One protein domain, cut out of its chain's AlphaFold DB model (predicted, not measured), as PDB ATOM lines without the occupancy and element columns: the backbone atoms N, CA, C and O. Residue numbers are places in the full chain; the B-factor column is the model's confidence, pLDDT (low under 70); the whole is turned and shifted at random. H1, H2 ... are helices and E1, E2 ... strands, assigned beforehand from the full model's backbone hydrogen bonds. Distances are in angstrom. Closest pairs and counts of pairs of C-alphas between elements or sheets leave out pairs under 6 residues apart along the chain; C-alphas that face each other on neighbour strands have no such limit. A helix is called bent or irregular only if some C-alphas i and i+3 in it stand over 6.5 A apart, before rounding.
ATOM      1  N   ALA A   7     165.884 159.245 195.997       97.06
ATOM      2  CA  ALA A   7     166.817 159.576 197.075       97.06
ATOM      3  C   ALA A   7     166.195 159.394 198.471       97.06
ATOM      4  O   ALA A   7     166.841 158.862 199.373       97.06
ATOM      5  N   GLN A   8     164.938 159.811 198.654       97.88
ATOM      6  CA  GLN A   8     164.237 159.674 199.930       97.88
ATOM      7  C   GLN A   8     163.933 158.208 200.250       97.88
ATOM      8  O   GLN A   8     164.139 157.776 201.382       97.88
ATOM      9  N   VAL A   9     163.484 157.435 199.258       97.81
ATOM     10  CA  VAL A   9     163.207 156.004 199.442       97.81
ATOM     11  C   VAL A   9     164.501 155.216 199.653       97.81
ATOM     12  O   VAL A   9     164.551 154.353 200.522       97.81
ATOM     13  N   ALA A  10     165.581 155.547 198.945       97.50
ATOM     14  CA  ALA A  10     166.884 154.930 199.165       97.50
ATOM     15  C   ALA A  10     167.410 155.165 200.588       97.50
ATOM     16  O   ALA A  10     167.878 154.230 201.237       97.50
ATOM     17  N   LEU A  11     167.287 156.395 201.102       97.06
ATOM     18  CA  LEU A  11     167.638 156.705 202.487       97.06
ATOM     19  C   LEU A  11     166.784 155.902 203.475       97.06
ATOM     20  O   LEU A  11     167.314 155.377 204.452       97.06
ATOM     21  N   PHE A  12     165.482 155.774 203.207       97.19
ATOM     22  CA  PHE A  12     164.588 154.951 204.017       97.19
ATOM     23  C   PHE A  12     165.039 153.484 204.040       97.19
ATOM     24  O   PHE A  12     165.181 152.920 205.120       97.19
ATOM     25  N   LEU A  13     165.329 152.880 202.880       96.19
ATOM     26  CA  LEU A  13     165.816 151.497 202.793       96.19
ATOM     27  C   LEU A  13     167.126 151.304 203.565       96.19
ATOM     28  O   LEU A  13     167.272 150.319 204.282       96.19
ATOM     29  N   ALA A  14     168.050 152.264 203.479       94.25
ATOM     30  CA  ALA A  14     169.305 152.218 204.226       94.25
ATOM     31  C   ALA A  14     169.091 152.287 205.748       94.25
ATOM     32  O   ALA A  14     169.790 151.617 206.503       94.25
ATOM     33  N   GLN A  15     168.123 153.082 206.213       96.19
ATOM     34  CA  GLN A  15     167.834 153.250 207.641       96.19
ATOM     35  C   GLN A  15     166.970 152.130 208.223       96.19
ATOM     36  O   GLN A  15     167.092 151.817 209.403       96.19
ATOM     37  N   GLN A  16     166.071 151.561 207.419       96.69
ATOM     38  CA  GLN A  16     165.071 150.586 207.857       96.69
ATOM     39  C   GLN A  16     165.380 149.163 207.390       96.69
ATOM     40  O   GLN A  16     164.600 148.263 207.675       96.69
ATOM     41  N   GLY A  17     166.500 148.927 206.702       95.31
ATOM     42  CA  GLY A  17     166.836 147.623 206.122       95.31
ATOM     43  C   GLY A  17     166.751 146.467 207.122       95.31
ATOM     44  O   GLY A  17     166.140 145.444 206.825       95.31
ATOM     45  N   GLU A  18     167.276 146.642 208.339       95.00
ATOM     46  CA  GLU A  18     167.175 145.623 209.393       95.00
ATOM     47  C   GLU A  18     165.725 145.344 209.816       95.00
ATOM     48  O   GLU A  18     165.341 144.187 210.008       95.00
ATOM     49  N   GLU A  19     164.901 146.389 209.919       96.94
ATOM     50  CA  GLU A  19     163.489 146.257 210.275       96.94
ATOM     51  C   GLU A  19     162.688 145.615 209.135       96.94
ATOM     52  O   GLU A  19     161.864 144.739 209.378       96.94
ATOM     53  N   LEU A  20     162.989 145.942 207.877       97.06
ATOM     54  CA  LEU A  20     162.378 145.299 206.711       97.06
ATOM     55  C   LEU A  20     162.694 143.799 206.666       97.06
ATOM     56  O   LEU A  20     161.801 142.985 206.420       97.06
ATOM     57  N   VAL A  21     163.931 143.405 206.993       95.56
ATOM     58  CA  VAL A  21     164.300 141.989 207.157       95.56
ATOM     59  C   VAL A  21     163.510 141.347 208.299       95.56
ATOM     60  O   VAL A  21     163.055 140.208 208.174       95.56
ATOM     61  N   ARG A  22     163.319 142.050 209.420       95.56
ATOM     62  CA  ARG A  22     162.529 141.549 210.553       95.56
ATOM     63  C   ARG A  22     161.058 141.347 210.183       95.56
ATOM     64  O   ARG A  22     160.507 140.290 210.494       95.56
ATOM     65  N   ILE A  23     160.443 142.310 209.499       96.06
ATOM     66  CA  ILE A  23     159.059 142.234 209.015       96.06
ATOM     67  C   ILE A  23     158.907 141.063 208.045       96.06
ATOM     68  O   ILE A  23     157.993 140.257 208.197       96.06
ATOM     69  N   TRP A  24     159.830 140.911 207.096       95.44
ATOM     70  CA  TRP A  24     159.822 139.782 206.168       95.44
ATOM     71  C   TRP A  24     159.953 138.428 206.881       95.44
ATOM     72  O   TRP A  24     159.190 137.506 206.591       95.44
ATOM     73  N   ARG A  25     160.856 138.301 207.864       93.44
ATOM     74  CA  ARG A  25     160.975 137.082 208.686       93.44
ATOM     75  C   ARG A  25     159.679 136.762 209.428       93.44
ATOM     76  O   ARG A  25     159.304 135.594 209.504       93.44
ATOM     77  N   LEU A  26     159.006 137.779 209.965       93.50
ATOM     78  CA  LEU A  26     157.717 137.615 210.632       93.50
ATOM     79  C   LEU A  26     156.638 137.164 209.640       93.50
ATOM     80  O   LEU A  26     155.953 136.181 209.904       93.50
ATOM     81  N   ALA A  27     156.547 137.816 208.478       92.88
ATOM     82  CA  ALA A  27     155.618 137.443 207.415       92.88
ATOM     83  C   ALA A  27     155.836 135.992 206.959       92.88
ATOM     84  O   ALA A  27     154.871 135.241 206.815       92.88
ATOM     85  N   ARG A  28     157.097 135.554 206.825       90.94
ATOM     86  CA  ARG A  28     157.439 134.150 206.556       90.94
ATOM     87  C   ARG A  28     156.933 133.226 207.656       90.94
ATOM     88  O   ARG A  28     156.248 132.260 207.342       90.94
ATOM     89  N   ALA A  29     157.264 133.510 208.914       89.88
ATOM     90  CA  ALA A  29     156.877 132.665 210.041       89.88
ATOM     91  C   ALA A  29     155.350 132.531 210.172       89.88
ATOM     92  O   ALA A  29     154.857 131.482 210.573       89.88
ATOM     93  N   THR A  30     154.600 133.575 209.807       89.81
ATOM     94  CA  THR A  30     153.134 133.540 209.763       89.81
ATOM     95  C   THR A  30     152.603 132.757 208.565       89.81
ATOM     96  O   THR A  30     151.665 131.982 208.722       89.81
ATOM     97  N   ALA A  31     153.176 132.952 207.376       88.00
ATOM     98  CA  ALA A  31     152.697 132.305 206.158       88.00
ATOM     99  C   ALA A  31     153.050 130.811 206.092       88.00
ATOM    100  O   ALA A  31     152.318 130.048 205.467       88.00
ATOM    101  N   ARG A  32     154.190 130.417 206.675       83.94
ATOM    102  CA  ARG A  32     154.803 129.085 206.542       83.94
ATOM    103  C   ARG A  32     155.538 128.677 207.832       83.94
ATOM    104  O   ARG A  32     156.773 128.666 207.854       83.94
ATOM    105  N   PRO A  33     154.819 128.389 208.931       76.38
ATOM    106  CA  PRO A  33     155.431 128.068 210.224       76.38
ATOM    107  C   PRO A  33     156.244 126.761 210.221       76.38
ATOM    108  O   PRO A  33     157.143 126.593 211.041       76.38
ATOM    109  N   GLU A  34     155.945 125.844 209.304       76.81
ATOM    110  CA  GLU A  34     156.609 124.546 209.137       76.81
ATOM    111  C   GLU A  34     157.897 124.580 208.296       76.81
ATOM    112  O   GLU A  34     158.647 123.602 208.291       76.81
ATOM    113  N   VAL A  35     158.177 125.680 207.589       72.19
ATOM    114  CA  VAL A  35     159.334 125.773 206.684       72.19
ATOM    115  C   VAL A  35     160.609 126.111 207.450       72.19
ATOM    116  O   VAL A  35     160.625 126.954 208.349       72.19
ATOM    117  N   PHE A  36     161.711 125.461 207.062       65.44
ATOM    118  CA  PHE A  36     163.015 125.650 207.689       65.44
ATOM    119  C   PHE A  36     163.445 127.131 207.658       65.44
ATOM    120  O   PHE A  36     163.581 127.722 206.582       65.44
ATOM    121  N   PRO A  37     163.697 127.756 208.820       67.38
ATOM    122  CA  PRO A  37     164.039 129.166 208.873       67.38
ATOM    123  C   PRO A  37     165.436 129.434 208.303       67.38
ATOM    124  O   PRO A  37     166.412 128.731 208.581       67.38
ATOM    125  N   GLY A  38     165.557 130.537 207.569       71.00
ATOM    126  CA  GLY A  38     166.856 131.062 207.156       71.00
ATOM    127  C   GLY A  38     167.288 130.727 205.733       71.00
ATOM    128  O   GLY A  38     168.461 130.930 205.431       71.00
ATOM    129  N   LEU A  39     166.381 130.240 204.877       81.56
ATOM    130  CA  LEU A  39     166.661 129.889 203.478       81.56
ATOM    131  C   LEU A  39     167.382 131.027 202.733       81.56
ATOM    132  O   LEU A  39     168.482 130.818 202.226       81.56
ATOM    133  N   LEU A  40     166.815 132.241 202.748       88.38
ATOM    134  CA  LEU A  40     167.351 133.417 202.040       88.38
ATOM    135  C   LEU A  40     167.773 134.573 202.953       88.38
ATOM    136  O   LEU A  40     167.920 135.696 202.491       88.38
ATOM    137  N   ASP A  41     167.965 134.340 204.251       88.38
ATOM    138  CA  ASP A  41     168.166 135.433 205.216       88.38
ATOM    139  C   ASP A  41     169.362 136.336 204.892       88.38
ATOM    140  O   ASP A  41     169.248 137.556 204.993       88.38
ATOM    141  N   GLY A  42     170.492 135.751 204.486       86.12
ATOM    142  CA  GLY A  42     171.668 136.526 204.089       86.12
ATOM    143  C   GLY A  42     171.461 137.277 202.773       86.12
ATOM    144  O   GLY A  42     171.935 138.396 202.625       86.12
ATOM    145  N   VAL A  43     170.720 136.677 201.839       90.19
ATOM    146  CA  VAL A  43     170.436 137.256 200.517       90.19
ATOM    147  C   VAL A  43     169.441 138.411 200.612       90.19
ATOM    148  O   VAL A  43     169.626 139.433 199.960       90.19
ATOM    149  N   VAL A  44     168.400 138.284 201.436       93.12
ATOM    150  CA  VAL A  44     167.379 139.328 201.595       93.12
ATOM    151  C   VAL A  44     167.922 140.542 202.344       93.12
ATOM    152  O   VAL A  44     167.593 141.671 201.986       93.12
ATOM    153  N   ALA A  45     168.792 140.336 203.335       92.00
ATOM    154  CA  ALA A  45     169.477 141.443 203.998       92.00
ATOM    155  C   ALA A  45     170.344 142.248 203.014       92.00
ATOM    156  O   ALA A  45     170.217 143.472 202.950       92.00
ATOM    157  N   GLU A  46     171.157 141.566 202.201       92.75
ATOM    158  CA  GLU A  46     171.963 142.229 201.169       92.75
ATOM    159  C   GLU A  46     171.087 142.915 200.117       92.75
ATOM    160  O   GLU A  46     171.387 144.029 199.689       92.75
ATOM    161  N   PHE A  47     169.981 142.283 199.717       95.19
ATOM    162  CA  PHE A  47     169.064 142.843 198.731       95.19
ATOM    163  C   PHE A  47     168.588 144.244 199.129       95.19
ATOM    164  O   PHE A  47     168.674 145.154 198.308       95.19
ATOM    165  N   PHE A  48     168.137 144.453 200.372       95.88
ATOM    166  CA  PHE A  48     167.667 145.774 200.805       95.88
ATOM    167  C   PHE A  48     168.781 146.825 200.800       95.88
ATOM    168  O   PHE A  48     168.564 147.941 200.322       95.88
ATOM    169  N   ALA A  49     169.974 146.464 201.284       93.75
ATOM    170  CA  ALA A  49     171.128 147.359 201.291       93.75
ATOM    171  C   ALA A  49     171.513 147.776 199.862       93.75
ATOM    172  O   ALA A  49     171.616 148.965 199.546       93.75
ATOM    173  N   ARG A  50     171.640 146.791 198.971       94.88
ATOM    174  CA  ARG A  50     172.030 146.987 197.576       94.88
ATOM    175  C   ARG A  50     170.969 147.727 196.764       94.88
ATOM    176  O   ARG A  50     171.311 148.595 195.963       94.88
ATOM    177  N   ALA A  51     169.689 147.416 196.971       96.56
ATOM    178  CA  ALA A  51     168.583 148.120 196.332       96.56
ATOM    179  C   ALA A  51     168.586 149.606 196.715       96.56
ATOM    180  O   ALA A  51     168.471 150.455 195.835       96.56
ATOM    181  N   GLY A  52     168.797 149.925 197.998       96.62
ATOM    182  CA  GLY A  52     168.945 151.304 198.464       96.62
ATOM    183  C   GLY A  52     170.116 152.034 197.796       96.62
ATOM    184  O   GLY A  52     169.929 153.127 197.264       96.62
ATOM    185  N   GLU A  53     171.305 151.423 197.758       96.94
ATOM    186  CA  GLU A  53     172.488 152.026 197.122       96.94
ATOM    187  C   GLU A  53     172.259 152.311 195.628       96.94
ATOM    188  O   GLU A  53     172.511 153.421 195.146       96.94
ATOM    189  N   LEU A  54     171.770 151.319 194.882       97.50
ATOM    190  CA  LEU A  54     171.576 151.432 193.438       97.50
ATOM    191  C   LEU A  54     170.452 152.409 193.087       97.50
ATOM    192  O   LEU A  54     170.601 153.191 192.144       97.50
ATOM    193  N   LEU A  55     169.380 152.440 193.883       97.69
ATOM    194  CA  LEU A  55     168.302 153.409 193.727       97.69
ATOM    195  C   LEU A  55     168.797 154.844 193.966       97.69
ATOM    196  O   LEU A  55     168.477 155.735 193.179       97.69
ATOM    197  N   ALA A  56     169.631 155.075 194.991       97.25
ATOM    198  CA  ALA A  56     170.226 156.390 195.256       97.25
ATOM    199  C   ALA A  56     171.090 156.893 194.091       97.25
ATOM    200  O   ALA A  56     171.163 158.094 193.833       97.25
ATOM    201  N   ARG A  57     171.748 155.969 193.386       96.94
ATOM    202  CA  ARG A  57     172.625 156.259 192.246       96.94
ATOM    203  C   ARG A  57     171.887 156.351 190.910       96.94
ATOM    204  O   ARG A  57     172.515 156.699 189.913       96.94
ATOM    205  N   GLY A  58     170.593 156.026 190.871       96.50
ATOM    206  CA  GLY A  58     169.818 155.945 189.631       96.50
ATOM    207  C   GLY A  58     170.264 154.808 188.706       96.50
ATOM    208  O   GLY A  58     170.145 154.926 187.488       96.50
ATOM    209  N   ALA A  59     170.819 153.729 189.263       97.44
ATOM    210  CA  ALA A  59     171.248 152.571 188.488       97.44
ATOM    211  C   ALA A  59     170.045 151.708 188.045       97.44
ATOM    212  O   ALA A  59     168.981 151.749 188.670       97.44
ATOM    213  N   PRO A  60     170.178 150.897 186.981       96.69
ATOM    214  CA  PRO A  60     169.147 149.944 186.575       96.69
ATOM    215  C   PRO A  60     168.858 148.888 187.654       96.69
ATOM    216  O   PRO A  60     169.781 148.318 188.236       96.69
ATOM    217  N   ALA A  61     167.583 148.536 187.841       96.44
ATOM    218  CA  ALA A  61     167.146 147.515 188.802       96.44
ATOM    219  C   ALA A  61     167.830 146.148 188.597       96.44
ATOM    220  O   ALA A  61     168.155 145.451 189.558       96.44
ATOM    221  N   ALA A  62     168.132 145.785 187.345       92.75
ATOM    222  CA  ALA A  62     168.817 144.537 186.999       92.75
ATOM    223  C   ALA A  62     170.225 144.403 187.619       92.75
ATOM    224  O   ALA A  62     170.725 143.290 187.781       92.75
ATOM    225  N   GLU A  63     170.877 145.511 187.990       92.94
ATOM    226  CA  GLU A  63     172.188 145.476 188.651       92.94
ATOM    227  C   GLU A  63     172.126 145.015 190.112       92.94
ATOM    228  O   GLU A  63     173.160 144.632 190.676       92.94
ATOM    229  N   VAL A  64     170.932 145.005 190.721       94.06
ATOM    230  CA  VAL A  64     170.735 144.446 192.063       94.06
ATOM    231  C   VAL A  64     171.138 142.979 192.043       94.06
ATOM    232  O   VAL A  64     172.059 142.612 192.762       94.06
ATOM    233  N   TRP A  65     170.557 142.177 191.144       90.94
ATOM    234  CA  TRP A  65     170.892 140.757 191.014       90.94
ATOM    235  C   TRP A  65     172.383 140.530 190.736       90.94
ATOM    236  O   TRP A  65     173.017 139.730 191.417       90.94
ATOM    237  N   ARG A  66     172.968 141.274 189.789       87.69
ATOM    238  CA  ARG A  66     174.344 141.027 189.317       87.69
ATOM    239  C   ARG A  66     175.427 141.133 190.384       87.69
ATOM    240  O   ARG A  66     176.479 140.517 190.264       87.69
ATOM    241  N   GLY A  67     175.195 141.937 191.416       83.31
ATOM    242  CA  GLY A  67     176.116 142.036 192.549       83.31
ATOM    243  C   GLY A  67     175.489 141.622 193.866       83.31
ATOM    244  O   GLY A  67     175.996 142.016 194.910       83.31
ATOM    245  N   LEU A  68     174.383 140.877 193.826       86.94
ATOM    246  CA  LEU A  68     173.784 140.327 195.026       86.94
ATOM    247  C   LEU A  68     174.704 139.235 195.568       86.94
ATOM    248  O   LEU A  68     174.998 138.263 194.871       86.94
ATOM    249  N   GLY A  69     175.154 139.418 196.804       82.69
ATOM    250  CA  GLY A  69     175.954 138.453 197.542       82.69
ATOM    251  C   GLY A  69     175.212 137.999 198.788       82.69
ATOM    252  O   GLY A  69     174.527 138.775 199.440       82.69
ATOM    253  N   GLY A  70     175.326 136.731 199.156       81.00
ATOM    254  CA  GLY A  70     174.692 136.285 200.387       81.00
ATOM    255  C   GLY A  70     174.807 134.800 200.621       81.00
ATOM    256  O   GLY A  70     175.167 134.026 199.733       81.00
ATOM    257  N   VAL A  71     174.488 134.427 201.857       79.06
ATOM    258  CA  VAL A  71     174.397 133.036 202.275       79.06
ATOM    259  C   VAL A  71     172.987 132.530 202.009       79.06
ATOM    260  O   VAL A  71     172.023 133.059 202.567       79.06
ATOM    261  N   VAL A  72     172.892 131.474 201.206       78.56
ATOM    262  CA  VAL A  72     171.671 130.673 201.058       78.56
ATOM    263  C   VAL A  72     171.834 129.401 201.871       78.56
ATOM    264  O   VAL A  72     172.820 128.682 201.698       78.56
ATOM    265  N   ARG A  73     170.889 129.113 202.768       76.50
ATOM    266  CA  ARG A  73     170.872 127.841 203.501       76.50
ATOM    267  C   ARG A  73     170.098 126.826 202.696       76.50
ATOM    268  O   ARG A  73     168.905 126.991 202.504       76.50
ATOM    269  N   TRP A  74     170.772 125.777 202.255       72.00
ATOM    270  CA  TRP A  74     170.248 124.898 201.225       72.00
ATOM    271  C   TRP A  74     169.976 123.487 201.762       72.00
ATOM    272  O   TRP A  74     170.907 122.685 201.876       72.00
ATOM    273  N   PRO A  75     168.720 123.164 202.110       66.19
ATOM    274  CA  PRO A  75     168.287 121.788 202.317       66.19
ATOM    275  C   PRO A  75     168.402 120.959 201.033       66.19
ATOM    276  O   PRO A  75     168.141 121.440 199.933       66.19
ATOM    277  N   THR A  76     168.729 119.676 201.168       64.12
ATOM    278  CA  THR A  76     168.862 118.735 200.039       64.12
ATOM    279  C   THR A  76     167.558 118.472 199.273       64.12
ATOM    280  O   THR A  76     167.595 117.823 198.232       64.12
ATOM    281  N   THR A  77     166.417 118.956 199.772       66.38
ATOM    282  CA  THR A  77     165.075 118.740 199.207       66.38
ATOM    283  C   THR A  77     164.302 120.035 198.936       66.38
ATOM    284  O   THR A  77     163.088 119.960 198.782       66.38
ATOM    285  N   VAL A  78     164.948 121.211 198.914       68.94
ATOM    286  CA  VAL A  78     164.225 122.472 198.642       68.94
ATOM    287  C   VAL A  78     163.583 122.439 197.263       68.94
ATOM    288  O   VAL A  78     164.269 122.272 196.252       68.94
ATOM    289  N   ASP A  79     162.272 122.660 197.241       73.38
ATOM    290  CA  ASP A  79     161.509 122.914 196.026       73.38
ATOM    291  C   ASP A  79     161.730 124.369 195.568       73.38
ATOM    292  O   ASP A  79     161.738 125.303 196.373       73.38
ATOM    293  N   ALA A  80     161.861 124.586 194.258       75.69
ATOM    294  CA  ALA A  80     161.891 125.917 193.652       75.69
ATOM    295  C   ALA A  80     160.682 126.779 194.071       75.69
ATOM    296  O   ALA A  80     160.791 128.007 194.129       75.69
ATOM    297  N   ALA A  81     159.548 126.150 194.394       81.06
ATOM    298  CA  ALA A  81     158.375 126.824 194.942       81.06
ATOM    299  C   ALA A  81     158.633 127.485 196.310       81.06
ATOM    300  O   ALA A  81     158.124 128.577 196.565       81.06
ATOM    301  N   GLU A  82     159.451 126.883 197.184       82.62
ATOM    302  CA  GLU A  82     159.746 127.445 198.511       82.62
ATOM    303  C   GLU A  82     160.543 128.746 198.408       82.62
ATOM    304  O   GLU A  82     160.294 129.691 199.159       82.62
ATOM    305  N   LEU A  83     161.468 128.804 197.453       83.12
ATOM    306  CA  LEU A  83     162.305 129.972 197.175       83.12
ATOM    307  C   LEU A  83     161.518 131.077 196.491       83.12
ATOM    308  O   LEU A  83     161.713 132.253 196.785       83.12
ATOM    309  N   ASP A  84     160.615 130.706 195.589       87.44
ATOM    310  CA  ASP A  84     159.714 131.670 194.975       87.44
ATOM    311  C   ASP A  84     158.828 132.335 196.030       87.44
ATOM    312  O   ASP A  84     158.697 133.557 196.054       87.44
ATOM    313  N   ALA A  85     158.306 131.540 196.964       89.62
ATOM    314  CA  ALA A  85     157.514 132.040 198.074       89.62
ATOM    315  C   ALA A  85     158.308 132.985 198.998       89.62
ATOM    316  O   ALA A  85     157.728 133.923 199.541       89.62
ATOM    317  N   GLU A  86     159.629 132.815 199.146       91.12
ATOM    318  CA  GLU A  86     160.465 133.796 199.855       91.12
ATOM    319  C   GLU A  86     160.464 135.162 199.167       91.12
ATOM    320  O   GLU A  86     160.284 136.185 199.830       91.12
ATOM    321  N   TRP A  87     160.634 135.186 197.844       93.56
ATOM    322  CA  TRP A  87     160.656 136.424 197.065       93.56
ATOM    323  C   TRP A  87     159.283 137.081 196.962       93.56
ATOM    324  O   TRP A  87     159.210 138.305 196.992       93.56
ATOM    325  N   VAL A  88     158.203 136.298 196.917       94.88
ATOM    326  CA  VAL A  88     156.831 136.827 197.006       94.88
ATOM    327  C   VAL A  88     156.629 137.592 198.317       94.88
ATOM    328  O   VAL A  88     156.032 138.665 198.316       94.88
ATOM    329  N   LEU A  89     157.165 137.097 199.435       95.38
ATOM    330  CA  LEU A  89     157.091 137.822 200.706       95.38
ATOM    331  C   LEU A  89     157.929 139.108 200.685       95.38
ATOM    332  O   LEU A  89     157.485 140.120 201.216       95.38
ATOM    333  N   VAL A  90     159.116 139.099 200.064       96.69
ATOM    334  CA  VAL A  90     159.919 140.326 199.883       96.69
ATOM    335  C   VAL A  90     159.153 141.356 199.045       96.69
ATOM    336  O   VAL A  90     159.106 142.528 199.414       96.69
ATOM    337  N   GLU A  91     158.516 140.915 197.958       97.69
ATOM    338  CA  GLU A  91     157.675 141.742 197.088       97.69
ATOM    339  C   GLU A  91     156.537 142.403 197.878       97.69
ATOM    340  O   GLU A  91     156.360 143.618 197.811       97.69
ATOM    341  N   GLN A  92     155.817 141.626 198.692       97.50
ATOM    342  CA  GLN A  92     154.726 142.123 199.535       97.50
ATOM    343  C   GLN A  92     155.208 143.138 200.575       97.50
ATOM    344  O   GLN A  92     154.572 144.176 200.762       97.50
ATOM    345  N   VAL A  93     156.341 142.867 201.231       97.25
ATOM    346  CA  VAL A  93     156.942 143.795 202.198       97.25
ATOM    347  C   VAL A  93     157.332 145.105 201.519       97.25
ATOM    348  O   VAL A  93     157.018 146.174 202.041       97.25
ATOM    349  N   LEU A  94     157.965 145.051 200.345       97.25
ATOM    350  CA  LEU A  94     158.324 146.252 199.593       97.25
ATOM    351  C   LEU A  94     157.106 147.026 199.091       97.25
ATOM    352  O   LEU A  94     157.100 148.249 199.201       97.25
ATOM    353  N   ALA A  95     156.082 146.344 198.581       97.56
ATOM    354  CA  ALA A  95     154.856 146.989 198.120       97.56
ATOM    355  C   ALA A  95     154.171 147.749 199.267       97.56
ATOM    356  O   ALA A  95     153.907 148.946 199.139       97.56
ATOM    357  N   ALA A  96     153.990 147.093 200.419       97.38
ATOM    358  CA  ALA A  96     153.421 147.718 201.613       97.38
ATOM    359  C   ALA A  96     154.290 148.877 202.137       97.38
ATOM    360  O   ALA A  96     153.775 149.912 202.558       97.38
ATOM    361  N   THR A  97     155.616 148.736 202.068       96.31
ATOM    362  CA  THR A  97     156.561 149.796 202.443       96.31
ATOM    363  C   THR A  97     156.421 151.013 201.532       96.31
ATOM    364  O   THR A  97     156.308 152.134 202.023       96.31
ATOM    365  N   CYS A  98     156.389 150.804 200.213       97.50
ATOM    366  CA  CYS A  98     156.245 151.871 199.225       97.50
ATOM    367  C   CYS A  98     154.921 152.621 199.392       97.50
ATOM    368  O   CYS A  98     154.901 153.850 199.327       97.50
ATOM    369  N   GLU A  99     153.830 151.898 199.657       97.44
ATOM    370  CA  GLU A  99     152.531 152.492 199.975       97.44
ATOM    371  C   GLU A  99     152.603 153.328 201.261       97.44
ATOM    372  O   GLU A  99     152.208 154.496 201.264       97.44
ATOM    373  N   SER A 100     153.180 152.775 202.332       96.88
ATOM    374  CA  SER A 100     153.290 153.441 203.635       96.88
ATOM    375  C   SER A 100     154.083 154.749 203.574       96.88
ATOM    376  O   SER A 100     153.693 155.733 204.206       96.88
ATOM    377  N   VAL A 101     155.167 154.785 202.796       96.62
ATOM    378  CA  VAL A 101     155.999 155.988 202.637       96.62
ATOM    379  C   VAL A 101     155.533 156.896 201.496       96.62
ATOM    380  O   VAL A 101     156.164 157.920 201.244       96.62
ATOM    381  N   ASN A 102     154.434 156.559 200.809       97.50
ATOM    382  CA  ASN A 102     153.929 157.278 199.636       97.50
ATOM    383  C   ASN A 102     155.012 157.459 198.548       97.50
ATOM    384  O   ASN A 102     155.254 158.570 198.063       97.50
ATOM    385  N   ALA A 103     155.708 156.375 198.201       97.69
ATOM    386  CA  ALA A 103     156.730 156.366 197.157       97.69
ATOM    387  C   ALA A 103     156.139 156.717 195.781       97.69
ATOM    388  O   ALA A 103     154.987 156.398 195.472       97.69
ATOM    389  N   ALA A 104     156.936 157.375 194.939       98.06
ATOM    390  CA  ALA A 104     156.554 157.642 193.560       98.06
ATOM    391  C   ALA A 104     156.394 156.319 192.772       98.06
ATOM    392  O   ALA A 104     157.158 155.379 193.017       98.06
ATOM    393  N   PRO A 105     155.433 156.207 191.831       97.69
ATOM    394  CA  PRO A 105     155.139 154.950 191.140       97.69
ATOM    395  C   PRO A 105     156.346 154.353 190.412       97.69
ATOM    396  O   PRO A 105     156.508 153.137 190.390       97.69
ATOM    397  N   GLU A 106     157.215 155.196 189.859       97.62
ATOM    398  CA  GLU A 106     158.456 154.786 189.207       97.62
ATOM    399  C   GLU A 106     159.467 154.165 190.180       97.62
ATOM    400  O   GLU A 106     160.185 153.241 189.807       97.62
ATOM    401  N   VAL A 107     159.495 154.620 191.436       98.19
ATOM    402  CA  VAL A 107     160.359 154.052 192.481       98.19
ATOM    403  C   VAL A 107     159.825 152.694 192.919       98.19
ATOM    404  O   VAL A 107     160.587 151.732 193.008       98.19
ATOM    405  N   SER A 108     158.511 152.596 193.137       98.00
ATOM    406  CA  SER A 108     157.848 151.328 193.446       98.00
ATOM    407  C   SER A 108     158.059 150.310 192.324       98.00
ATOM    408  O   SER A 108     158.456 149.179 192.592       98.00
ATOM    409  N   GLY A 109     157.869 150.720 191.064       98.19
ATOM    410  CA  GLY A 109     158.115 149.878 189.893       98.19
ATOM    411  C   GLY A 109     159.560 149.386 189.827       98.19
ATOM    412  O   GLY A 109     159.790 148.188 189.698       98.19
ATOM    413  N   TRP A 110     160.529 150.281 190.034       98.44
ATOM    414  CA  TRP A 110     161.948 149.921 190.063       98.44
ATOM    415  C   TRP A 110     162.267 148.863 191.132       98.44
ATOM    416  O   TRP A 110     163.004 147.912 190.867       98.44
ATOM    417  N   LEU A 111     161.700 148.996 192.337       98.38
ATOM    418  CA  LEU A 111     161.924 148.048 193.435       98.38
ATOM    419  C   LEU A 111     161.299 146.678 193.149       98.38
ATOM    420  O   LEU A 111     161.922 145.653 193.429       98.38
ATOM    421  N   LEU A 112     160.102 146.647 192.563       97.75
ATOM    422  CA  LEU A 112     159.438 145.401 192.174       97.75
ATOM    423  C   LEU A 112     160.176 144.699 191.026       97.75
ATOM    424  O   LEU A 112     160.355 143.481 191.068       97.75
ATOM    425  N   ASP A 113     160.696 145.455 190.057       98.06
ATOM    426  CA  ASP A 113     161.547 144.916 188.992       98.06
ATOM    427  C   ASP A 113     162.841 144.311 189.557       98.06
ATOM    428  O   ASP A 113     163.271 143.240 189.120       98.06
ATOM    429  N   ALA A 114     163.445 144.944 190.570       97.44
ATOM    430  CA  ALA A 114     164.624 144.408 191.252       97.44
ATOM    431  C   ALA A 114     164.327 143.071 191.956       97.44
ATOM    432  O   ALA A 114     165.113 142.126 191.833       97.44
ATOM    433  N   VAL A 115     163.185 142.960 192.650       97.19
ATOM    434  CA  VAL A 115     162.723 141.691 193.250       97.19
ATOM    435  C   VAL A 115     162.511 140.634 192.172       97.19
ATOM    436  O   VAL A 115     163.009 139.514 192.301       97.19
ATOM    437  N   GLY A 116     161.821 140.986 191.084       95.31
ATOM    438  CA  GLY A 116     161.581 140.092 189.954       95.31
ATOM    439  C   GLY A 116     162.881 139.567 189.341       95.31
ATOM    440  O   GLY A 116     163.007 138.364 189.099       95.31
ATOM    441  N   GLY A 117     163.874 140.441 189.165       93.00
ATOM    442  CA  GLY A 117     165.211 140.083 188.697       93.00
ATOM    443  C   GLY A 117     165.922 139.103 189.630       93.00
ATOM    444  O   GLY A 117     166.464 138.104 189.162       93.00
ATOM    445  N   CYS A 118     165.863 139.325 190.945       91.81
ATOM    446  CA  CYS A 118     166.465 138.412 191.921       91.81
ATOM    447  C   CYS A 118     165.741 137.059 191.975       91.81
ATOM    448  O   CYS A 118     166.386 136.014 192.033       91.81
ATOM    449  N   ARG A 119     164.407 137.059 191.886       91.19
ATOM    450  CA  ARG A 119     163.575 135.849 191.835       91.19
ATOM    451  C   ARG A 119     163.894 134.989 190.613       91.19
ATOM    452  O   ARG A 119     164.057 133.775 190.735       91.19
ATOM    453  N   LEU A 120     164.004 135.612 189.439       88.94
ATOM    454  CA  LEU A 120     164.397 134.938 188.199       88.94
ATOM    455  C   LEU A 120     165.845 134.456 188.264       88.94
ATOM    456  O   LEU A 120     166.110 133.291 187.993       88.94
ATOM    457  N   GLY A 121     166.769 135.321 188.670       86.38
ATOM    458  CA  GLY A 121     168.183 134.987 188.756       86.38
ATOM    459  C   GLY A 121     168.456 133.813 189.691       86.38
ATOM    460  O   GLY A 121     169.192 132.893 189.332       86.38
ATOM    461  N   LEU A 122     167.796 133.790 190.853       82.44
ATOM    462  CA  LEU A 122     167.897 132.675 191.780       82.44
ATOM    463  C   LEU A 122     167.355 131.400 191.117       82.44
ATOM    464  O   LEU A 122     168.065 130.407 191.106       82.44
ATOM    465  N   ARG A 123     166.175 131.432 190.469       80.44
ATOM    466  CA  ARG A 123     165.626 130.291 189.699       80.44
ATOM    467  C   ARG A 123     166.606 129.727 188.662       80.44
ATOM    468  O   ARG A 123     166.700 128.511 188.511       80.44
ATOM    469  N   GLU A 124     167.337 130.591 187.960       80.25
ATOM    470  CA  GLU A 124     168.315 130.175 186.949       80.25
ATOM    471  C   GLU A 124     169.549 129.483 187.550       80.25
ATOM    472  O   GLU A 124     170.129 128.629 186.880       80.25
ATOM    473  N   LEU A 125     169.915 129.751 188.815       74.62
ATOM    474  CA  LEU A 125     170.999 129.023 189.498       74.62
ATOM    475  C   LEU A 125     170.732 127.513 189.603       74.62
ATOM    476  O   LEU A 125     171.679 126.738 189.720       74.62
ATOM    477  N   TRP A 126     169.468 127.080 189.535       69.69
ATOM    478  CA  TRP A 126     169.100 125.661 189.540       69.69
ATOM    479  C   TRP A 126     169.206 124.977 188.175       69.69
ATOM    480  O   TRP A 126     169.032 123.759 188.102       69.69
ATOM    481  N   LYS A 127     169.478 125.704 187.082       69.31
ATOM    482  CA  LYS A 127     169.586 125.084 185.758       69.31
ATOM    483  C   LYS A 127     170.991 124.516 185.531       69.31
ATOM    484  O   LYS A 127     171.966 125.269 185.562       69.31
ATOM    485  N   PRO A 128     171.126 123.208 185.235       61.53
ATOM    486  CA  PRO A 128     172.414 122.628 184.876       61.53
ATOM    487  C   PRO A 128     173.028 123.361 183.674       61.53
ATOM    488  O   PRO A 128     172.384 123.496 182.636       61.53
ATOM    489  N   GLY A 129     174.274 123.823 183.809       61.41
ATOM    490  CA  GLY A 129     175.017 124.480 182.726       61.41
ATOM    491  C   GLY A 129     174.776 125.986 182.564       61.41
ATOM    492  O   GLY A 129     175.353 126.580 181.655       61.41
ATOM    493  N   ALA A 130     173.978 126.621 183.429       60.72
ATOM    494  CA  ALA A 130     173.875 128.078 183.460       60.72
ATOM    495  C   ALA A 130     175.141 128.700 184.079       60.72
ATOM    496  O   ALA A 130     175.597 128.273 185.141       60.72
ATOM    497  N   ALA A 131     175.706 129.720 183.428       60.06
ATOM    498  CA  ALA A 131     176.718 130.585 184.029       60.06
ATOM    499  C   ALA A 131     175.988 131.736 184.743       60.06
ATOM    500  O   ALA A 131     175.363 132.552 184.063       60.06
ATOM    501  N   PRO A 132     175.988 131.800 186.083       62.81
ATOM    502  CA  PRO A 132     175.223 132.822 186.777       62.81
ATOM    503  C   PRO A 132     175.856 134.206 186.635       62.81
ATOM    504  O   PRO A 132     177.067 134.366 186.767       62.81
ATOM    505  N   GLU A 133     175.017 135.223 186.431       67.38
ATOM    506  CA  GLU A 133     175.429 136.636 186.439       67.38
ATOM    507  C   GLU A 133     175.604 137.211 187.863       67.38
ATOM    508  O   GLU A 133     175.816 138.411 188.000       67.38
ATOM    509  N   ALA A 134     175.503 136.386 188.914       63.59
ATOM    510  CA  ALA A 134     175.597 136.782 190.323       63.59
ATOM    511  C   ALA A 134     176.457 135.799 191.135       63.59
ATOM    512  O   ALA A 134     176.570 134.622 190.781       63.59
ATOM    513  N   ILE A 135     177.029 136.267 192.252       62.97
ATOM    514  CA  ILE A 135     177.818 135.437 193.175       62.97
ATOM    515  C   ILE A 135     176.954 135.074 194.383       62.97
ATOM    516  O   ILE A 135     176.796 135.866 195.308       62.97
ATOM    517  N   VAL A 136     176.442 133.845 194.415       64.31
ATOM    518  CA  VAL A 136     175.691 133.318 195.563       64.31
ATOM    519  C   VAL A 136     176.518 132.253 196.274       64.31
ATOM    520  O   VAL A 136     176.900 131.249 195.673       64.31
ATOM    521  N   THR A 137     176.773 132.445 197.570       62.28
ATOM    522  CA  THR A 137     177.454 131.445 198.401       62.28
ATOM    523  C   THR A 137     176.401 130.562 199.067       62.28
ATOM    524  O   THR A 137     175.720 130.980 200.004       62.28
ATOM    525  N   ALA A 138     176.250 129.327 198.596       60.56
ATOM    526  CA  ALA A 138     175.322 128.368 199.191       60.56
ATOM    527  C   ALA A 138     176.004 127.552 200.302       60.56
ATOM    528  O   ALA A 138     177.033 126.914 200.080       60.56
ATOM    529  N   LEU A 139     175.407 127.537 201.496       58.62
ATOM    530  CA  LEU A 139     175.732 126.583 202.553       58.62
ATOM    531  C   LEU A 139     174.717 125.440 202.497       58.62
ATOM    532  O   LEU A 139     173.551 125.619 202.854       58.62
ATOM    533  N   VAL A 140     175.164 124.271 202.039       57.53
ATOM    534  CA  VAL A 140     174.321 123.077 201.911       57.53
ATOM    535  C   VAL A 140     174.317 122.297 203.218       57.53
ATOM    536  O   VAL A 140     175.371 121.906 203.719       57.53
ATOM    537  N   PHE A 141     173.124 122.048 203.756       57.12
ATOM    538  CA  PHE A 141     172.932 121.224 204.945       57.12
ATOM    539  C   PHE A 141     172.315 119.885 204.534       57.12
ATOM    540  O   PHE A 141     171.217 119.836 203.983       57.12
ATOM    541  N   SER A 142     173.019 118.792 204.820       49.44
ATOM    542  CA  SER A 142     172.470 117.438 204.760       49.44
ATOM    543  C   SER A 142     171.890 117.100 206.131       49.44
ATOM    544  O   SER A 142     172.610 117.098 207.131       49.44
TER     545      SER A 142
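This is residues 7 to 142 of the 158 residues of an uncharacterized protein of Anaeromyxobacter sp. Red267 (UniProt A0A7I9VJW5). Two long helices, H4 and H5, lie side by side as a hairpin, and H2 runs slantwise over one face of it, with a small parallel two-strand sheet, E1 and E2, near the beginning of H2. The sharply bent H1 wraps round this body: its first arm packs on H2, and its second arm crosses H4, while short H3 packs on H2 and H5. The printed part has 136 residues with five named helices and two named strands, in the order H1 H2 H3 E1 H4 H5 E2, and the class is mostly helix. It is compact, with a radius of gyration of the C-alphas of 14.4 A and spans of 43 by 34 by 20 A.

Begin at the sheet, where E1, residues 69 to 75, and E2, residues 135 to 141, are parallel neighbours at 26 degrees. Look there for N 74 and O 139, 2.8 A apart, and N 137 and O 70, 3.1 A apart, both within hydrogen-bond range. Next find H2, residues 41 to 56; its closest C-alphas to E1 are those of Val 43 and Gly 70, 4.4 A apart. H3, residues 62 to 66, touches H2, with the C-alphas of Ala 51 and Val 64 closest at 6.0 A. H4, residues 80 to 100, and H5, residues 105 to 125, form a helical hairpin: they touch at Trp 87 and Arg 119, their closest C-alphas at 6.0 A, with a shallow tilt of 12 degrees, opposite ways. E1, H4, H5 and E2 make a strand-helix-strand unit, two parallel neighbour strands with helices between them, and its crossover is right-handed. H5 touches H3 with its residues 113 to 121 alone, closest at the C-alphas of Trp 65 and Cys 118, 5.1 A. H2 is close to H5 but not clearly touching, the closest C-alphas being those of Ala 51 and Leu 111 at 7.3 A, at a steep tilt of 41 degrees. H1, residues 7 to 31, was assigned as one helix by its hydrogen bonds but is bent, with C-alphas 15 and 18 7.9 A apart; its arms H1a, residues 7 to 15, and H1b, residues 18 to 31, are about perpendicular at 73 degrees. H1a touches H2 at a shallow tilt of 27 degrees, opposite ways, closest at the C-alphas of Ala 10 and Gly 52, 4.2 A. H1b touches H4 at a steep tilt of 55 degrees, closest at the C-alphas of Trp 24 and Val 90, 6.3 A. Every O i to N i+4 pair is within hydrogen-bond range in H1a, H1b, H2, H4 and H5; in H3 it is 0 of 1, with 1 of 2 O i to N i+3 pairs within range.

Find C-alpha 7 at (166.817, 159.576, 197.075), where H1a begins; H1b then runs 19.9 A to C-alpha 31. H2 is 23.3 A long, and H4 runs 30.5 A from C-alpha 80 at (161.891, 125.917, 193.652). H5 is 30.4 A long, E1 19.0 A and E2 19.1 A, the last ending at C-alpha 141 at (172.932, 121.224, 204.945).

The two C-alphas farthest apart are those of Ala 104 and Ser 142, 44.7 A. The printed part has no cut, and no link is long. Look for pLDDT under 70 at residues 36 to 37, 75 to 78 and 126 to 142; the mean of the printed part is 86.8, and that of E2 is 60.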